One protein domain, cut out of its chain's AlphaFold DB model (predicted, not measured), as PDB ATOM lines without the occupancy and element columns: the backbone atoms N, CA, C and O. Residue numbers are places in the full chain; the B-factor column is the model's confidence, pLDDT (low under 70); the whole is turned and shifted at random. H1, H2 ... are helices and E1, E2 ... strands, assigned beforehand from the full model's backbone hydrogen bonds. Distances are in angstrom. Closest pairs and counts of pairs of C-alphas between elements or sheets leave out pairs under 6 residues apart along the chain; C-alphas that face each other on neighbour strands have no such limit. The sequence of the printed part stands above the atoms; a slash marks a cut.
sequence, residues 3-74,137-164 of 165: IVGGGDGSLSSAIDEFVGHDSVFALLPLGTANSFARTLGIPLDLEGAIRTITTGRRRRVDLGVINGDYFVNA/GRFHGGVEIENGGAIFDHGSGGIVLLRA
ATOM      1  N   ILE A   3     -37.667  14.643 -17.869       89.00
ATOM      2  CA  ILE A   3     -38.132  14.445 -19.242       89.00
ATOM      3  C   ILE A   3     -37.250  15.296 -20.149       89.00
ATOM      4  O   ILE A   3     -37.210  16.515 -19.989       89.00
ATOM      5  N   VAL A   4     -36.571  14.669 -21.104       87.50
ATOM      6  CA  VAL A   4     -35.800  15.373 -22.133       87.50
ATOM      7  C   VAL A   4     -36.553  15.312 -23.447       87.50
ATOM      8  O   VAL A   4     -36.838  14.235 -23.971       87.50
ATOM      9  N   GLY A   5     -36.878  16.488 -23.976       90.56
ATOM     10  CA  GLY A   5     -37.437  16.644 -25.310       90.56
ATOM     11  C   GLY A   5     -36.367  17.038 -26.306       90.56
ATOM     12  O   GLY A   5     -35.786  18.114 -26.200       90.56
ATOM     13  N   GLY A   6     -36.109  16.169 -27.278       88.06
ATOM     14  CA  GLY A   6     -35.087  16.411 -28.286       88.06
ATOM     15  C   GLY A   6     -34.802  15.192 -29.151       88.06
ATOM     16  O   GLY A   6     -35.581  14.240 -29.195       88.06
ATOM     17  N   GLY A   7     -33.680  15.251 -29.864       84.50
ATOM     18  CA  GLY A   7     -33.153  14.131 -30.644       84.50
ATOM     19  C   GLY A   7     -32.018  13.395 -29.938       84.50
ATOM     20  O   GLY A   7     -31.693  13.679 -28.786       84.50
ATOM     21  N   ASP A   8     -31.356  12.500 -30.675       81.81
ATOM     22  CA  ASP A   8     -30.219  11.716 -30.172       81.81
ATOM     23  C   ASP A   8     -29.077  12.611 -29.634       81.81
ATOM     24  O   ASP A   8     -28.444  12.267 -28.643       81.81
ATOM     25  N   GLY A   9     -28.854  13.791 -30.230       80.81
ATOM     26  CA  GLY A   9     -27.845  14.751 -29.760       80.81
ATOM     27  C   GLY A   9     -28.187  15.385 -28.409       80.81
ATOM     28  O   GLY A   9     -27.349  15.405 -27.518       80.81
ATOM     29  N   SER A  10     -29.432  15.838 -28.221       86.81
ATOM     30  CA  SER A  10     -29.893  16.393 -26.937       86.81
ATOM     31  C   SER A  10     -29.825  15.357 -25.820       86.81
ATOM     32  O   SER A  10     -29.482  15.685 -24.691       86.81
ATOM     33  N   LEU A  11     -30.135  14.103 -26.150       84.38
ATOM     34  CA  LEU A  11     -29.985  12.984 -25.234       84.38
ATOM     35  C   LEU A  11     -28.512  12.745 -24.883       84.38
ATOM     36  O   LEU A  11     -28.197  12.607 -23.707       84.38
ATOM     37  N   SER A  12     -27.619  12.741 -25.877       83.94
ATOM     38  CA  SER A  12     -26.179  12.565 -25.658       83.94
ATOM     39  C   SER A  12     -25.571  13.664 -24.789       83.94
ATOM     40  O   SER A  12     -24.680  13.370 -24.015       83.94
ATOM     41  N   SER A  13     -26.039  14.910 -24.892       84.44
ATOM     42  CA  SER A  13     -25.532  16.007 -24.053       84.44
ATOM     43  C   SER A  13     -26.062  15.988 -22.623       84.44
ATOM     44  O   SER A  13     -25.523  16.681 -21.771       84.44
ATOM     45  N   ALA A  14     -27.154  15.269 -22.370       86.12
ATOM     46  CA  ALA A  14     -27.797  15.248 -21.064       86.12
ATOM     47  C   ALA A  14     -27.484  13.969 -20.273       86.12
ATOM     48  O   ALA A  14     -27.659  13.959 -19.060       86.12
ATOM     49  N   ILE A  15     -27.049  12.894 -20.945       85.31
ATOM     50  CA  ILE A  15     -26.928  11.566 -20.336       85.31
ATOM     51  C   ILE A  15     -25.904  11.507 -19.204       85.31
ATOM     52  O   ILE A  15     -26.202  10.876 -18.191       85.31
ATOM     53  N   ASP A  16     -24.766  12.190 -19.344       85.12
ATOM     54  CA  ASP A  16     -23.696  12.195 -18.339       85.12
ATOM     55  C   ASP A  16     -24.215  12.693 -16.985       85.12
ATOM     56  O   ASP A  16     -23.965  12.075 -15.952       85.12
ATOM     57  N   GLU A  17     -25.082  13.706 -17.007       84.19
ATOM     58  CA  GLU A  17     -25.648  14.323 -15.800       84.19
ATOM     59  C   GLU A  17     -26.764  13.505 -15.158       84.19
ATOM     60  O   GLU A  17     -27.280  13.851 -14.093       84.19
ATOM     61  N   PHE A  18     -27.174  12.418 -15.805       79.00
ATOM     62  CA  PHE A  18     -28.136  11.488 -15.238       79.00
ATOM     63  C   PHE A  18     -27.460  10.297 -14.573       79.00
ATOM     64  O   PHE A  18     -28.085   9.673 -13.711       79.00
ATOM     65  N   VAL A  19     -26.212   9.986 -14.928       80.50
ATOM     66  CA  VAL A  19     -25.493   8.855 -14.341       80.50
ATOM     67  C   VAL A  19     -25.244   9.097 -12.852       80.50
ATOM     68  O   VAL A  19     -24.927  10.199 -12.418       80.50
ATOM     69  N   GLY A  20     -25.455   8.062 -12.034       73.94
ATOM     70  CA  GLY A  20     -25.296   8.142 -10.578       73.94
ATOM     71  C   GLY A  20     -26.471   8.771  -9.816       73.94
ATOM     72  O   GLY A  20     -26.463   8.771  -8.583       73.94
ATOM     73  N   HIS A  21     -27.514   9.251 -10.501       78.00
ATOM     74  CA  HIS A  21     -28.727   9.760  -9.858       78.00
ATOM     75  C   HIS A  21     -29.860   8.727  -9.858       78.00
ATOM     76  O   HIS A  21     -30.169   8.118 -10.879       78.00
ATOM     77  N   ASP A  22     -30.593   8.608  -8.743       77.56
ATOM     78  CA  ASP A  22     -31.756   7.705  -8.636       77.56
ATOM     79  C   ASP A  22     -33.032   8.254  -9.316       77.56
ATOM     80  O   ASP A  22     -34.167   8.072  -8.866       77.56
ATOM     81  N   SER A  23     -32.848   8.996 -10.409       81.25
ATOM     82  CA  SER A  23     -33.925   9.612 -11.168       81.25
ATOM     83  C   SER A  23     -34.343   8.747 -12.347       81.25
ATOM     84  O   SER A  23     -33.536   8.159 -13.059       81.25
ATOM     85  N   VAL A  24     -35.653   8.714 -12.582       84.31
ATOM     86  CA  VAL A  24     -36.220   8.131 -13.799       84.31
ATOM     87  C   VAL A  24     -36.100   9.134 -14.937       84.31
ATOM     88  O   VAL A  24     -36.550  10.272 -14.782       84.31
ATOM     89  N   PHE A  25     -35.555   8.701 -16.066       84.44
ATOM     90  CA  PHE A  25     -35.425   9.489 -17.279       84.44
ATOM     91  C   PHE A  25     -36.447   9.061 -18.338       84.44
ATOM     92  O   PHE A  25     -36.692   7.875 -18.576       84.44
ATOM     93  N   ALA A  26     -37.030  10.058 -18.989       87.44
ATOM     94  CA  ALA A  26     -38.027   9.931 -20.034       87.44
ATOM     95  C   ALA A  26     -37.585  10.712 -21.278       87.44
ATOM     96  O   ALA A  26     -37.146  11.856 -21.172       87.44
ATOM     97  N   LEU A  27     -37.743  10.106 -22.457       86.88
ATOM     98  CA  LEU A  27     -37.417  10.731 -23.738       86.88
ATOM     99  C   LEU A  27     -38.695  11.115 -24.485       86.88
ATOM    100  O   LEU A  27     -39.559  10.269 -24.714       86.88
ATOM    101  N   LEU A  28     -38.766  12.368 -24.925       91.81
ATOM    102  CA  LEU A  28     -39.766  12.851 -25.868       91.81
ATOM    103  C   LEU A  28     -39.088  13.017 -27.246       91.81
ATOM    104  O   LEU A  28     -38.198  13.864 -27.377       91.81
ATOM    105  N   PRO A  29     -39.450  12.202 -28.257       88.56
ATOM    106  CA  PRO A  29     -38.733  12.102 -29.528       88.56
ATOM    107  C   PRO A  29     -39.046  13.292 -30.448       88.56
ATOM    108  O   PRO A  29     -39.840  13.193 -31.379       88.56
ATOM    109  N   LEU A  30     -38.411  14.435 -30.190       89.81
ATOM    110  CA  LEU A  30     -38.589  15.678 -30.954       89.81
ATOM    111  C   LEU A  30     -37.498  15.896 -32.019       89.81
ATOM    112  O   LEU A  30     -37.469  16.931 -32.679       89.81
ATOM    113  N   GLY A  31     -36.573  14.944 -32.178       82.50
ATOM    114  CA  GLY A  31     -35.516  14.987 -33.188       82.50
ATOM    115  C   GLY A  31     -35.898  14.350 -34.524       82.50
ATOM    116  O   GLY A  31     -37.004  13.857 -34.719       82.50
ATOM    117  N   THR A  32     -34.949  14.338 -35.465       78.00
ATOM    118  CA  THR A  32     -35.159  13.782 -36.814       78.00
ATOM    119  C   THR A  32     -35.009  12.260 -36.869       78.00
ATOM    120  O   THR A  32     -35.840  11.583 -37.467       78.00
ATOM    121  N   ALA A  33     -33.948  11.705 -36.273       78.81
ATOM    122  CA  ALA A  33     -33.659  10.268 -36.342       78.81
ATOM    123  C   ALA A  33     -34.320   9.479 -35.201       78.81
ATOM    124  O   ALA A  33     -34.923   8.428 -35.444       78.81
ATOM    125  N   ASN A  34     -34.230  10.012 -33.975       84.62
ATOM    126  CA  ASN A  34     -34.749   9.422 -32.735       84.62
ATOM    127  C   ASN A  34     -34.367   7.939 -32.595       84.62
ATOM    128  O   ASN A  34     -35.194   7.092 -32.249       84.62
ATOM    129  N   SER A  35     -33.109   7.620 -32.905       81.75
ATOM    130  CA  SER A  35     -32.592   6.249 -32.966       81.75
ATOM    131  C   SER A  35     -32.714   5.552 -31.613       81.75
ATOM    132  O   SER A  35     -33.076   4.374 -31.538       81.75
ATOM    133  N   PHE A  36     -32.482   6.293 -30.529       81.25
ATOM    134  CA  PHE A  36     -32.638   5.744 -29.192       81.25
ATOM    135  C   PHE A  36     -34.108   5.493 -28.832       81.25
ATOM    136  O   PHE A  36     -34.430   4.413 -28.350       81.25
ATOM    137  N   ALA A  37     -35.027   6.411 -29.159       83.94
ATOM    138  CA  ALA A  37     -36.465   6.190 -28.960       83.94
ATOM    139  C   ALA A  37     -36.950   4.921 -29.685       83.94
ATOM    140  O   ALA A  37     -37.660   4.110 -29.094       83.94
ATOM    141  N   ARG A  38     -36.483   4.699 -30.923       83.62
ATOM    142  CA  ARG A  38     -36.741   3.469 -31.694       83.62
ATOM    143  C   ARG A  38     -36.184   2.228 -30.999       83.62
ATOM    144  O   ARG A  38     -36.905   1.249 -30.852       83.62
ATOM    145  N   THR A  39     -34.945   2.290 -30.509       77.25
ATOM    146  CA  THR A  39     -34.327   1.199 -29.728       77.25
ATOM    147  C   THR A  39     -35.131   0.857 -28.471       77.25
ATOM    148  O   THR A  39     -35.233  -0.306 -28.084       77.25
ATOM    149  N   LEU A  40     -35.731   1.860 -27.829       78.31
ATOM    150  CA  LEU A  40     -36.581   1.680 -26.654       78.31
ATOM    151  C   LEU A  40     -38.026   1.265 -26.989       78.31
ATOM    152  O   LEU A  40     -38.804   1.009 -26.070       78.31
ATOM    153  N   GLY A  41     -38.400   1.208 -28.271       80.88
ATOM    154  CA  GLY A  41     -39.777   0.958 -28.700       80.88
ATOM    155  C   GLY A  41     -40.747   2.085 -28.331       80.88
ATOM    156  O   GLY A  41     -41.945   1.844 -28.199       80.88
ATOM    157  N   ILE A  42     -40.243   3.305 -28.127       85.81
ATOM    158  CA  ILE A  42     -41.064   4.479 -27.831       85.81
ATOM    159  C   ILE A  42     -41.721   4.944 -29.140       85.81
ATOM    160  O   ILE A  42     -41.005   5.161 -30.126       85.81
ATOM    161  N   PRO A  43     -43.057   5.110 -29.176       87.81
ATOM    162  CA  PRO A  43     -43.738   5.695 -30.323       87.81
ATOM    163  C   PRO A  43     -43.164   7.073 -30.661       87.81
ATOM    164  O   PRO A  43     -42.851   7.859 -29.770       87.81
ATOM    165  N   LEU A  44     -43.000   7.356 -31.952       88.00
ATOM    166  CA  LEU A  44     -42.385   8.606 -32.414       88.00
ATOM    167  C   LEU A  44     -43.382   9.759 -32.512       88.00
ATOM    168  O   LEU A  44     -42.971  10.911 -32.630       88.00
ATOM    169  N   ASP A  45     -44.677   9.459 -32.478       90.12
ATOM    170  CA  ASP A  45     -45.713  10.462 -32.323       90.12
ATOM    171  C   ASP A  45     -45.745  10.979 -30.879       90.12
ATOM    172  O   ASP A  45     -45.518  10.250 -29.910       90.12
ATOM    173  N   LEU A  46     -46.026  12.274 -30.744       89.19
ATOM    174  CA  LEU A  46     -45.976  12.965 -29.462       89.19
ATOM    175  C   LEU A  46     -46.937  12.346 -28.436       89.19
ATOM    176  O   LEU A  46     -46.582  12.179 -27.272       89.19
ATOM    177  N   GLU A  47     -48.142  11.984 -28.871       91.50
ATOM    178  CA  GLU A  47     -49.173  11.412 -28.008       91.50
ATOM    179  C   GLU A  47     -48.764  10.032 -27.474       91.50
ATOM    180  O   GLU A  47     -48.847   9.774 -26.271       91.50
ATOM    181  N   GLY A  48     -48.235   9.161 -28.334       90.06
ATOM    182  CA  GLY A  48     -47.719   7.849 -27.962       90.06
ATOM    183  C   GLY A  48     -46.497   7.923 -27.042       90.06
ATOM    184  O   GLY A  48     -46.385   7.117 -26.110       90.06
ATOM    185  N   ALA A  49     -45.621   8.912 -27.230       90.31
ATOM    186  CA  ALA A  49     -44.510   9.176 -26.319       90.31
ATOM    187  C   ALA A  49     -44.988   9.699 -24.950       90.31
ATOM    188  O   ALA A  49     -44.517   9.237 -23.911       90.31
ATOM    189  N   ILE A  50     -45.982  10.589 -24.902       91.19
ATOM    190  CA  ILE A  50     -46.574  11.050 -23.632       91.19
ATOM    191  C   ILE A  50     -47.283   9.899 -22.913       91.19
ATOM    192  O   ILE A  50     -47.116   9.728 -21.701       91.19
ATOM    193  N   ARG A  51     -48.029   9.059 -23.641       91.50
ATOM    194  CA  ARG A  51     -48.668   7.860 -23.080       91.50
ATOM    195  C   ARG A  51     -47.625   6.904 -22.506       91.50
ATOM    196  O   ARG A  51     -47.782   6.389 -21.408       91.50
ATOM    197  N   THR A  52     -46.510   6.743 -23.209       89.56
ATOM    198  CA  THR A  52     -45.349   5.982 -22.739       89.56
ATOM    199  C   THR A  52     -44.803   6.514 -21.417       89.56
ATOM    200  O   THR A  52     -44.542   5.734 -20.504       89.56
ATOM    201  N   ILE A  53     -44.657   7.829 -21.280       89.56
ATOM    202  CA  ILE A  53     -44.119   8.444 -20.060       89.56
ATOM    203  C   ILE A  53     -45.095   8.315 -18.886       89.56
ATOM    204  O   ILE A  53     -44.673   8.108 -17.750       89.56
ATOM    205  N   THR A  54     -46.395   8.428 -19.152       89.62
ATOM    206  CA  THR A  54     -47.431   8.460 -18.110       89.62
ATOM    207  C   THR A  54     -47.851   7.071 -17.637       89.62
ATOM    208  O   THR A  54     -48.067   6.884 -16.441       89.62
ATOM    209  N   THR A  55     -47.941   6.090 -18.540       88.31
ATOM    210  CA  THR A  55     -48.448   4.740 -18.230       88.31
ATOM    211  C   THR A  55     -47.419   3.629 -18.436       88.31
ATOM    212  O   THR A  55     -47.727   2.456 -18.216       88.31
ATOM    213  N   GLY A  56     -46.219   3.955 -18.918       83.00
ATOM    214  CA  GLY A  56     -45.177   2.978 -19.218       83.00
ATOM    215  C   GLY A  56     -44.527   2.368 -17.980       83.00
ATOM    216  O   GLY A  56     -44.755   2.775 -16.837       83.00
ATOM    217  N   ARG A  57     -43.676   1.364 -18.213       80.56
ATOM    218  CA  ARG A  57     -42.902   0.707 -17.157       80.56
ATOM    219  C   ARG A  57     -41.476   1.240 -17.140       80.56
ATOM    220  O   ARG A  57     -40.892   1.577 -18.165       80.56
ATOM    221  N   ARG A  58     -40.900   1.303 -15.943       82.12
ATOM    222  CA  ARG A  58     -39.493   1.667 -15.756       82.12
ATOM    223  C   ARG A  58     -38.624   0.438 -16.004       82.12
ATOM    224  O   ARG A  58     -38.933  -0.627 -15.472       82.12
ATOM    225  N   ARG A  59     -37.533   0.589 -16.752       76.81
ATOM    226  CA  ARG A  59     -36.469  -0.412 -16.871       76.81
ATOM    227  C   ARG A  59     -35.097   0.237 -16.736       76.81
ATOM    228  O   ARG A  59     -34.909   1.411 -17.051       76.81
ATOM    229  N   ARG A  60     -34.133  -0.548 -16.264       76.19
ATOM    230  CA  ARG A  60     -32.720  -0.182 -16.371       76.19
ATOM    231  C   ARG A  60     -32.289  -0.356 -17.824       76.19
ATOM    232  O   ARG A  60     -32.829  -1.210 -18.529       76.19
ATOM    233  N   VAL A  61     -31.391   0.509 -18.264       76.38
ATOM    234  CA  VAL A  61     -30.770   0.445 -19.583       76.38
ATOM    235  C   VAL A  61     -29.296   0.689 -19.371       76.38
ATOM    236  O   VAL A  61     -28.930   1.609 -18.639       76.38
ATOM    237  N   ASP A  62     -28.487  -0.157 -19.987       77.88
ATOM    238  CA  ASP A  62     -27.043  -0.027 -19.929       77.88
ATOM    239  C   ASP A  62     -26.603   1.184 -20.748       77.88
ATOM    240  O   ASP A  62     -27.268   1.581 -21.709       77.88
ATOM    241  N   LEU A  63     -25.492   1.792 -20.352       81.69
ATOM    242  CA  LEU A  63     -24.841   2.868 -21.087       81.69
ATOM    243  C   LEU A  63     -23.428   2.417 -21.421       81.69
ATOM    244  O   LEU A  63     -22.738   1.831 -20.584       81.69
ATOM    245  N   GLY A  64     -22.987   2.713 -22.637       80.25
ATOM    246  CA  GLY A  64     -21.574   2.609 -22.958       80.25
ATOM    247  C   GLY A  64     -20.821   3.803 -22.380       80.25
ATOM    248  O   GLY A  64     -21.392   4.881 -22.246       80.25
ATOM    249  N   VAL A  65     -19.543   3.626 -22.050       84.81
ATOM    250  CA  VAL A  65     -18.681   4.703 -21.543       84.81
ATOM    251  C   VAL A  65     -17.323   4.662 -22.236       84.81
ATOM    252  O   VAL A  65     -16.736   3.590 -22.408       84.81
ATOM    253  N   ILE A  66     -16.822   5.824 -22.655       84.75
ATOM    254  CA  ILE A  66     -15.486   5.990 -23.239       84.75
ATOM    255  C   ILE A  66     -14.820   7.169 -22.545       84.75
ATOM    256  O   ILE A  66     -15.301   8.287 -22.634       84.75
ATOM    257  N   ASN A  67     -13.697   6.926 -21.865       85.94
ATOM    258  CA  ASN A  67     -12.936   7.962 -21.153       85.94
ATOM    259  C   ASN A  67     -13.762   8.814 -20.160       85.94
ATOM    260  O   ASN A  67     -13.363   9.930 -19.850       85.94
ATOM    261  N   GLY A  68     -14.868   8.279 -19.635       84.31
ATOM    262  CA  GLY A  68     -15.776   8.995 -18.729       84.31
ATOM    263  C   GLY A  68     -17.001   9.611 -19.407       84.31
ATOM    264  O   GLY A  68     -17.934   9.961 -18.696       84.31
ATOM    265  N   ASP A  69     -17.042   9.652 -20.741       84.44
ATOM    266  CA  ASP A  69     -18.189  10.154 -21.504       84.44
ATOM    267  C   ASP A  69     -19.152   9.001 -21.817       84.44
ATOM    268  O   ASP A  69     -18.757   7.983 -22.411       84.44
ATOM    269  N   TYR A  70     -20.418   9.136 -21.419       86.12
ATOM    270  CA  TYR A  70     -21.427   8.103 -21.610       86.12
ATOM    271  C   TYR A  70     -22.123   8.243 -22.965       86.12
ATOM    272  O   TYR A  70     -22.427   9.325 -23.461       86.12
ATOM    273  N   PHE A  71     -22.445   7.103 -23.573       83.00
ATOM    274  CA  PHE A  71     -23.215   7.048 -24.803       83.00
ATOM    275  C   PHE A  71     -24.345   6.026 -24.708       83.00
ATOM    276  O   PHE A  71     -24.205   4.903 -24.225       83.00
ATOM    277  N   VAL A  72     -25.497   6.422 -25.238       78.69
ATOM    278  CA  VAL A  72     -26.736   5.635 -25.194       78.69
ATOM    279  C   VAL A  72     -26.845   4.606 -26.314       78.69
ATOM    280  O   VAL A  72     -27.524   3.596 -26.151       78.69
ATOM    281  N   ASN A  73     -26.220   4.859 -27.466       78.19
ATOM    282  CA  ASN A  73     -26.542   4.134 -28.691       78.19
ATOM    283  C   ASN A  73     -25.326   3.532 -29.391       78.19
ATOM    284  O   ASN A  73     -25.252   2.319 -29.563       78.19
ATOM    285  N   ALA A  74     -24.377   4.368 -29.807       79.62
ATOM    286  CA  ALA A  74     -23.183   3.892 -30.478       79.62
ATOM    287  C   ALA A  74     -22.034   4.886 -30.351       79.62
ATOM    288  O   ALA A  74     -22.252   6.095 -30.423       79.62
ATOM    289  N   GLY A 137     -27.169   0.148 -28.512       60.53
ATOM    290  CA  GLY A 137     -28.535   0.047 -29.025       60.53
ATOM    291  C   GLY A 137     -28.645  -0.738 -30.337       60.53
ATOM    292  O   GLY A 137     -27.658  -0.976 -31.029       60.53
ATOM    293  N   ARG A 138     -29.878  -1.126 -30.694       58.72
ATOM    294  CA  ARG A 138     -30.186  -1.885 -31.926       58.72
ATOM    295  C   ARG A 138     -30.296  -1.011 -33.184       58.72
ATOM    296  O   ARG A 138     -30.255  -1.536 -34.291       58.72
ATOM    297  N   PHE A 139     -30.425   0.310 -33.038       52.22
ATOM    298  CA  PHE A 139     -30.628   1.232 -34.161       52.22
ATOM    299  C   PHE A 139     -29.591   2.348 -34.178       52.22
ATOM    300  O   PHE A 139     -29.508   3.095 -33.215       52.22
ATOM    301  N   HIS A 140     -28.903   2.591 -35.294       50.62
ATOM    302  CA  HIS A 140     -28.003   3.742 -35.457       50.62
ATOM    303  C   HIS A 140     -28.353   4.523 -36.726       50.62
ATOM    304  O   HIS A 140     -28.470   3.947 -37.805       50.62
ATOM    305  N   GLY A 141     -28.546   5.840 -36.607       55.00
ATOM    306  CA  GLY A 141     -28.922   6.685 -37.746       55.00
ATOM    307  C   GLY A 141     -30.290   6.337 -38.351       55.00
ATOM    308  O   GLY A 141     -30.504   6.557 -39.540       55.00
ATOM    309  N   GLY A 142     -31.205   5.773 -37.553       50.72
ATOM    310  CA  GLY A 142     -32.542   5.358 -37.998       50.72
ATOM    311  C   GLY A 142     -32.622   3.999 -38.706       50.72
ATOM    312  O   GLY A 142     -33.710   3.638 -39.150       50.72
ATOM    313  N   VAL A 143     -31.522   3.243 -38.791       49.38
ATOM    314  CA  VAL A 143     -31.468   1.901 -39.400       49.38
ATOM    315  C   VAL A 143     -31.182   0.852 -38.325       49.38
ATOM    316  O   VAL A 143     -30.385   1.105 -37.420       49.38
ATOM    317  N   GLU A 144     -31.848  -0.303 -38.411       50.94
ATOM    318  CA  GLU A 144     -31.583  -1.468 -37.559       50.94
ATOM    319  C   GLU A 144     -30.245  -2.098 -37.961       50.94
ATOM    320  O   GLU A 144     -30.020  -2.380 -39.138       50.94
ATOM    321  N   ILE A 145     -29.333  -2.273 -37.004       56.41
ATOM    322  CA  ILE A 145     -28.052  -2.934 -37.259       56.41
ATOM    323  C   ILE A 145     -28.182  -4.403 -36.857       56.41
ATOM    324  O   ILE A 145     -28.310  -4.720 -35.676       56.41
ATOM    325  N   GLU A 146     -28.106  -5.300 -37.842       40.69
ATOM    326  CA  GLU A 146     -28.073  -6.743 -37.613       40.69
ATOM    327  C   GLU A 146     -26.630  -7.215 -37.313       40.69
ATOM    328  O   GLU A 146     -25.720  -7.067 -38.123       40.69
ATOM    329  N   ASN A 147     -26.459  -7.710 -36.084       43.22
ATOM    330  CA  ASN A 147     -25.383  -8.487 -35.450       43.22
ATOM    331  C   ASN A 147     -23.914  -8.447 -35.925       43.22
ATOM    332  O   ASN A 147     -23.544  -8.906 -37.001       43.22
ATOM    333  N   GLY A 148     -23.050  -8.137 -34.946       30.36
ATOM    334  CA  GLY A 148     -21.628  -8.485 -34.951       30.36
ATOM    335  C   GLY A 148     -20.827  -8.007 -33.731       30.36
ATOM    336  O   GLY A 148     -19.685  -7.604 -33.906       30.36
ATOM    337  N   GLY A 149     -21.391  -8.007 -32.513       29.34
ATOM    338  CA  GLY A 149     -20.620  -7.727 -31.288       29.34
ATOM    339  C   GLY A 149     -21.450  -7.146 -30.141       29.34
ATOM    340  O   GLY A 149     -21.856  -5.995 -30.212       29.34
ATOM    341  N   ALA A 150     -21.670  -7.959 -29.101       30.69
ATOM    342  CA  ALA A 150     -22.312  -7.633 -27.820       30.69
ATOM    343  C   ALA A 150     -23.709  -6.978 -27.907       30.69
ATOM    344  O   ALA A 150     -23.895  -5.804 -27.611       30.69
ATOM    345  N   ILE A 151     -24.724  -7.781 -28.240       32.03
ATOM    346  CA  ILE A 151     -26.113  -7.449 -27.906       32.03
ATOM    347  C   ILE A 151     -26.325  -7.781 -26.424       32.03
ATOM    348  O   ILE A 151     -26.344  -8.957 -26.058       32.03
ATOM    349  N   PHE A 152     -26.530  -6.769 -25.579       35.47
ATOM    350  CA  PHE A 152     -27.251  -6.966 -24.322       35.47
ATOM    351  C   PHE A 152     -28.734  -7.105 -24.675       35.47
ATOM    352  O   PHE A 152     -29.417  -6.152 -25.055       35.47
ATOM    353  N   ASP A 153     -29.198  -8.352 -24.693       28.28
ATOM    354  CA  ASP A 153     -30.579  -8.687 -24.998       28.28
ATOM    355  C   ASP A 153     -31.479  -8.313 -23.822       28.28
ATOM    356  O   ASP A 153     -31.334  -8.826 -22.712       28.28
ATOM    357  N   HIS A 154     -32.453  -7.447 -24.077       35.00
ATOM    358  CA  HIS A 154     -33.592  -7.270 -23.194       35.00
ATOM    359  C   HIS A 154     -34.874  -7.456 -23.996       35.00
ATOM    360  O   HIS A 154     -35.369  -6.523 -24.624       35.00
ATOM    361  N   GLY A 155     -35.371  -8.696 -23.956       27.89
ATOM    362  CA  GLY A 155     -36.762  -9.039 -23.659       27.89
ATOM    363  C   GLY A 155     -37.836  -8.242 -24.397       27.89
ATOM    364  O   GLY A 155     -38.086  -7.071 -24.121       27.89
ATOM    365  N   SER A 156     -38.518  -8.949 -25.289       31.22
ATOM    366  CA  SER A 156     -39.718  -8.569 -26.029       31.22
ATOM    367  C   SER A 156     -40.698  -7.637 -25.293       31.22
ATOM    368  O   SER A 156     -41.158  -7.912 -24.189       31.22
ATOM    369  N   GLY A 157     -41.098  -6.572 -25.998       30.95
ATOM    370  CA  GLY A 157     -42.407  -5.932 -25.850       30.95
ATOM    371  C   GLY A 157     -42.679  -5.256 -24.507       30.95
ATOM    372  O   GLY A 157     -43.538  -5.697 -23.749       30.95
ATOM    373  N   GLY A 158     -42.022  -4.132 -24.230       29.73
ATOM    374  CA  GLY A 158     -42.391  -3.302 -23.087       29.73
ATOM    375  C   GLY A 158     -41.760  -1.923 -23.154       29.73
ATOM    376  O   GLY A 158     -40.541  -1.798 -23.156       29.73
ATOM    377  N   ILE A 159     -42.618  -0.908 -23.213       35.09
ATOM    378  CA  ILE A 159     -42.306   0.523 -23.233       35.09
ATOM    379  C   ILE A 159     -41.535   0.950 -21.969       35.09
ATOM    380  O   ILE A 159     -41.799   0.439 -20.879       35.09
ATOM    381  N   VAL A 160     -40.611   1.908 -22.125       38.31
ATOM    382  CA  VAL A 160     -39.427   2.069 -21.272       38.31
ATOM    383  C   VAL A 160     -39.275   3.481 -20.727       38.31
ATOM    384  O   VAL A 160     -39.086   4.432 -21.481       38.31
ATOM    385  N   LEU A 161     -39.214   3.584 -19.406       37.34
ATOM    386  CA  LEU A 161     -38.645   4.724 -18.690       37.34
ATOM    387  C   LEU A 161     -37.296   4.307 -18.092       37.34
ATOM    388  O   LEU A 161     -37.221   3.260 -17.454       37.34
ATOM    389  N   LEU A 162     -36.238   5.083 -18.312       37.53
ATOM    390  CA  LEU A 162     -34.869   4.710 -17.946       37.53
ATOM    391  C   LEU A 162     -34.610   4.966 -16.460       37.53
ATOM    392  O   LEU A 162     -35.091   5.951 -15.907       37.53
ATOM    393  N   ARG A 163     -33.798   4.127 -15.824       29.56
ATOM    394  CA  ARG A 163     -33.148   4.425 -14.541       29.56
ATOM    395  C   ARG A 163     -31.646   4.376 -14.780       29.56
ATOM    396  O   ARG A 163     -31.162   3.323 -15.194       29.56
ATOM    397  N   ALA A 164     -30.959   5.490 -14.551       32.09
ATOM    398  CA  ALA A 164     -29.505   5.528 -14.597       32.09
ATOM    399  C   ALA A 164     -28.942   4.653 -13.464       32.09
ATOM    400  O   ALA A 164     -29.484   4.645 -12.354       32.09
TER     401      ALA A 164
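This is residues 3 to 74 and 137 to 164 of the 165 residues of the protein "DAGKc domain-containing protein" of Sphingobium baderi (UniProt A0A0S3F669). A small, twisted sheet of four short strands forms a wall with H3 packed over one face, along E2, while a small two-strand hairpin, E4 and E5, lies at the far end of the model from H3. H1 lies between the sheet and this hairpin, H2 only grazes the sheet, and a long stretch without named elements, residues 137 to 159, leads into E6, which sits between E2 and E3. The 100 printed residues hold three named helices and six named strands, in the order E1 H1 E2 H2 H3 E3 E4 E5 E6; the larger sheet runs E1 E2 E6 E3 and is mixed. The class is mixed, helices and strands, with under half of the residues in named elements. The whole is compact, with a radius of gyration of the C-alphas of 12.8 A and spans of 34 by 31 by 26 A.

Find C-alpha 3 at (-38.132, 14.445, -19.242), where E1, residues 3 to 6, begins. Next come H1, residues 8 to 14, 10.1 A long, and E2, residues 24 to 29, 16.4 A. H2 is residues 35 to 39. H3, residues 46 to 55, starts at C-alpha 46 (-45.976, 12.965, -29.462) and runs 14.1 A. Then read E3, residues 57 to 60, 10.3 A; E4, residues 64 to 66; and E5, residues 69 to 71. E6, residues 160 to 163, ends at C-alpha 163 (-33.148, 4.425, -14.541).

Start at the sheet, which is only just strongly twisted, its C-alphas up to 4.5 A off the best plane. E1 and E2 are parallel, with N 4 and O 26 at 2.9 A; with H1 they make a strand-helix-strand unit, two parallel neighbour strands with a helix between, its crossover right-handed. E2 and E6 are antiparallel, N 25 and O 162 at 2.8 A. E6 and E3 are parallel, N 59 and O 161 at 2.8 A. H3 is on one face, two layers, at a height over the sheet of 7.8 A; it is over E2 and runs along the strands, at 12 degrees to E2 on the local plane. Its closest C-alphas to E2 are Ala 49 and Leu 28, 6.0 A. H1 and H2 are on the sheet but only graze it. H1 and H2 are close but not clearly touching, Asp 8 and Phe 36 being their closest C-alphas at 6.5 A. The closest C-alphas of H1 and E5 are Ser 12 and Phe 71, 6.3 A. E4 and E5 form an antiparallel hairpin, N 71 and O 64 at 2.8 A. In H1, H2 and H3 every O i to N i+4 pair is within hydrogen-bond range.

The C-alphas farthest apart, those of Glu 47 and Asn 67, are 37.0 A apart. Residues 75 to 136 are not printed; C-alphas 74 and 137 are 6.7 A apart across this cut. Of the links printed whole, none is long. Look in residues 137 to 159 for a short antiparallel pairing of 139 to 140 with 143 to 144. The mean pLDDT of the printed part is 71.7, and residues 137 to 164 are under 70.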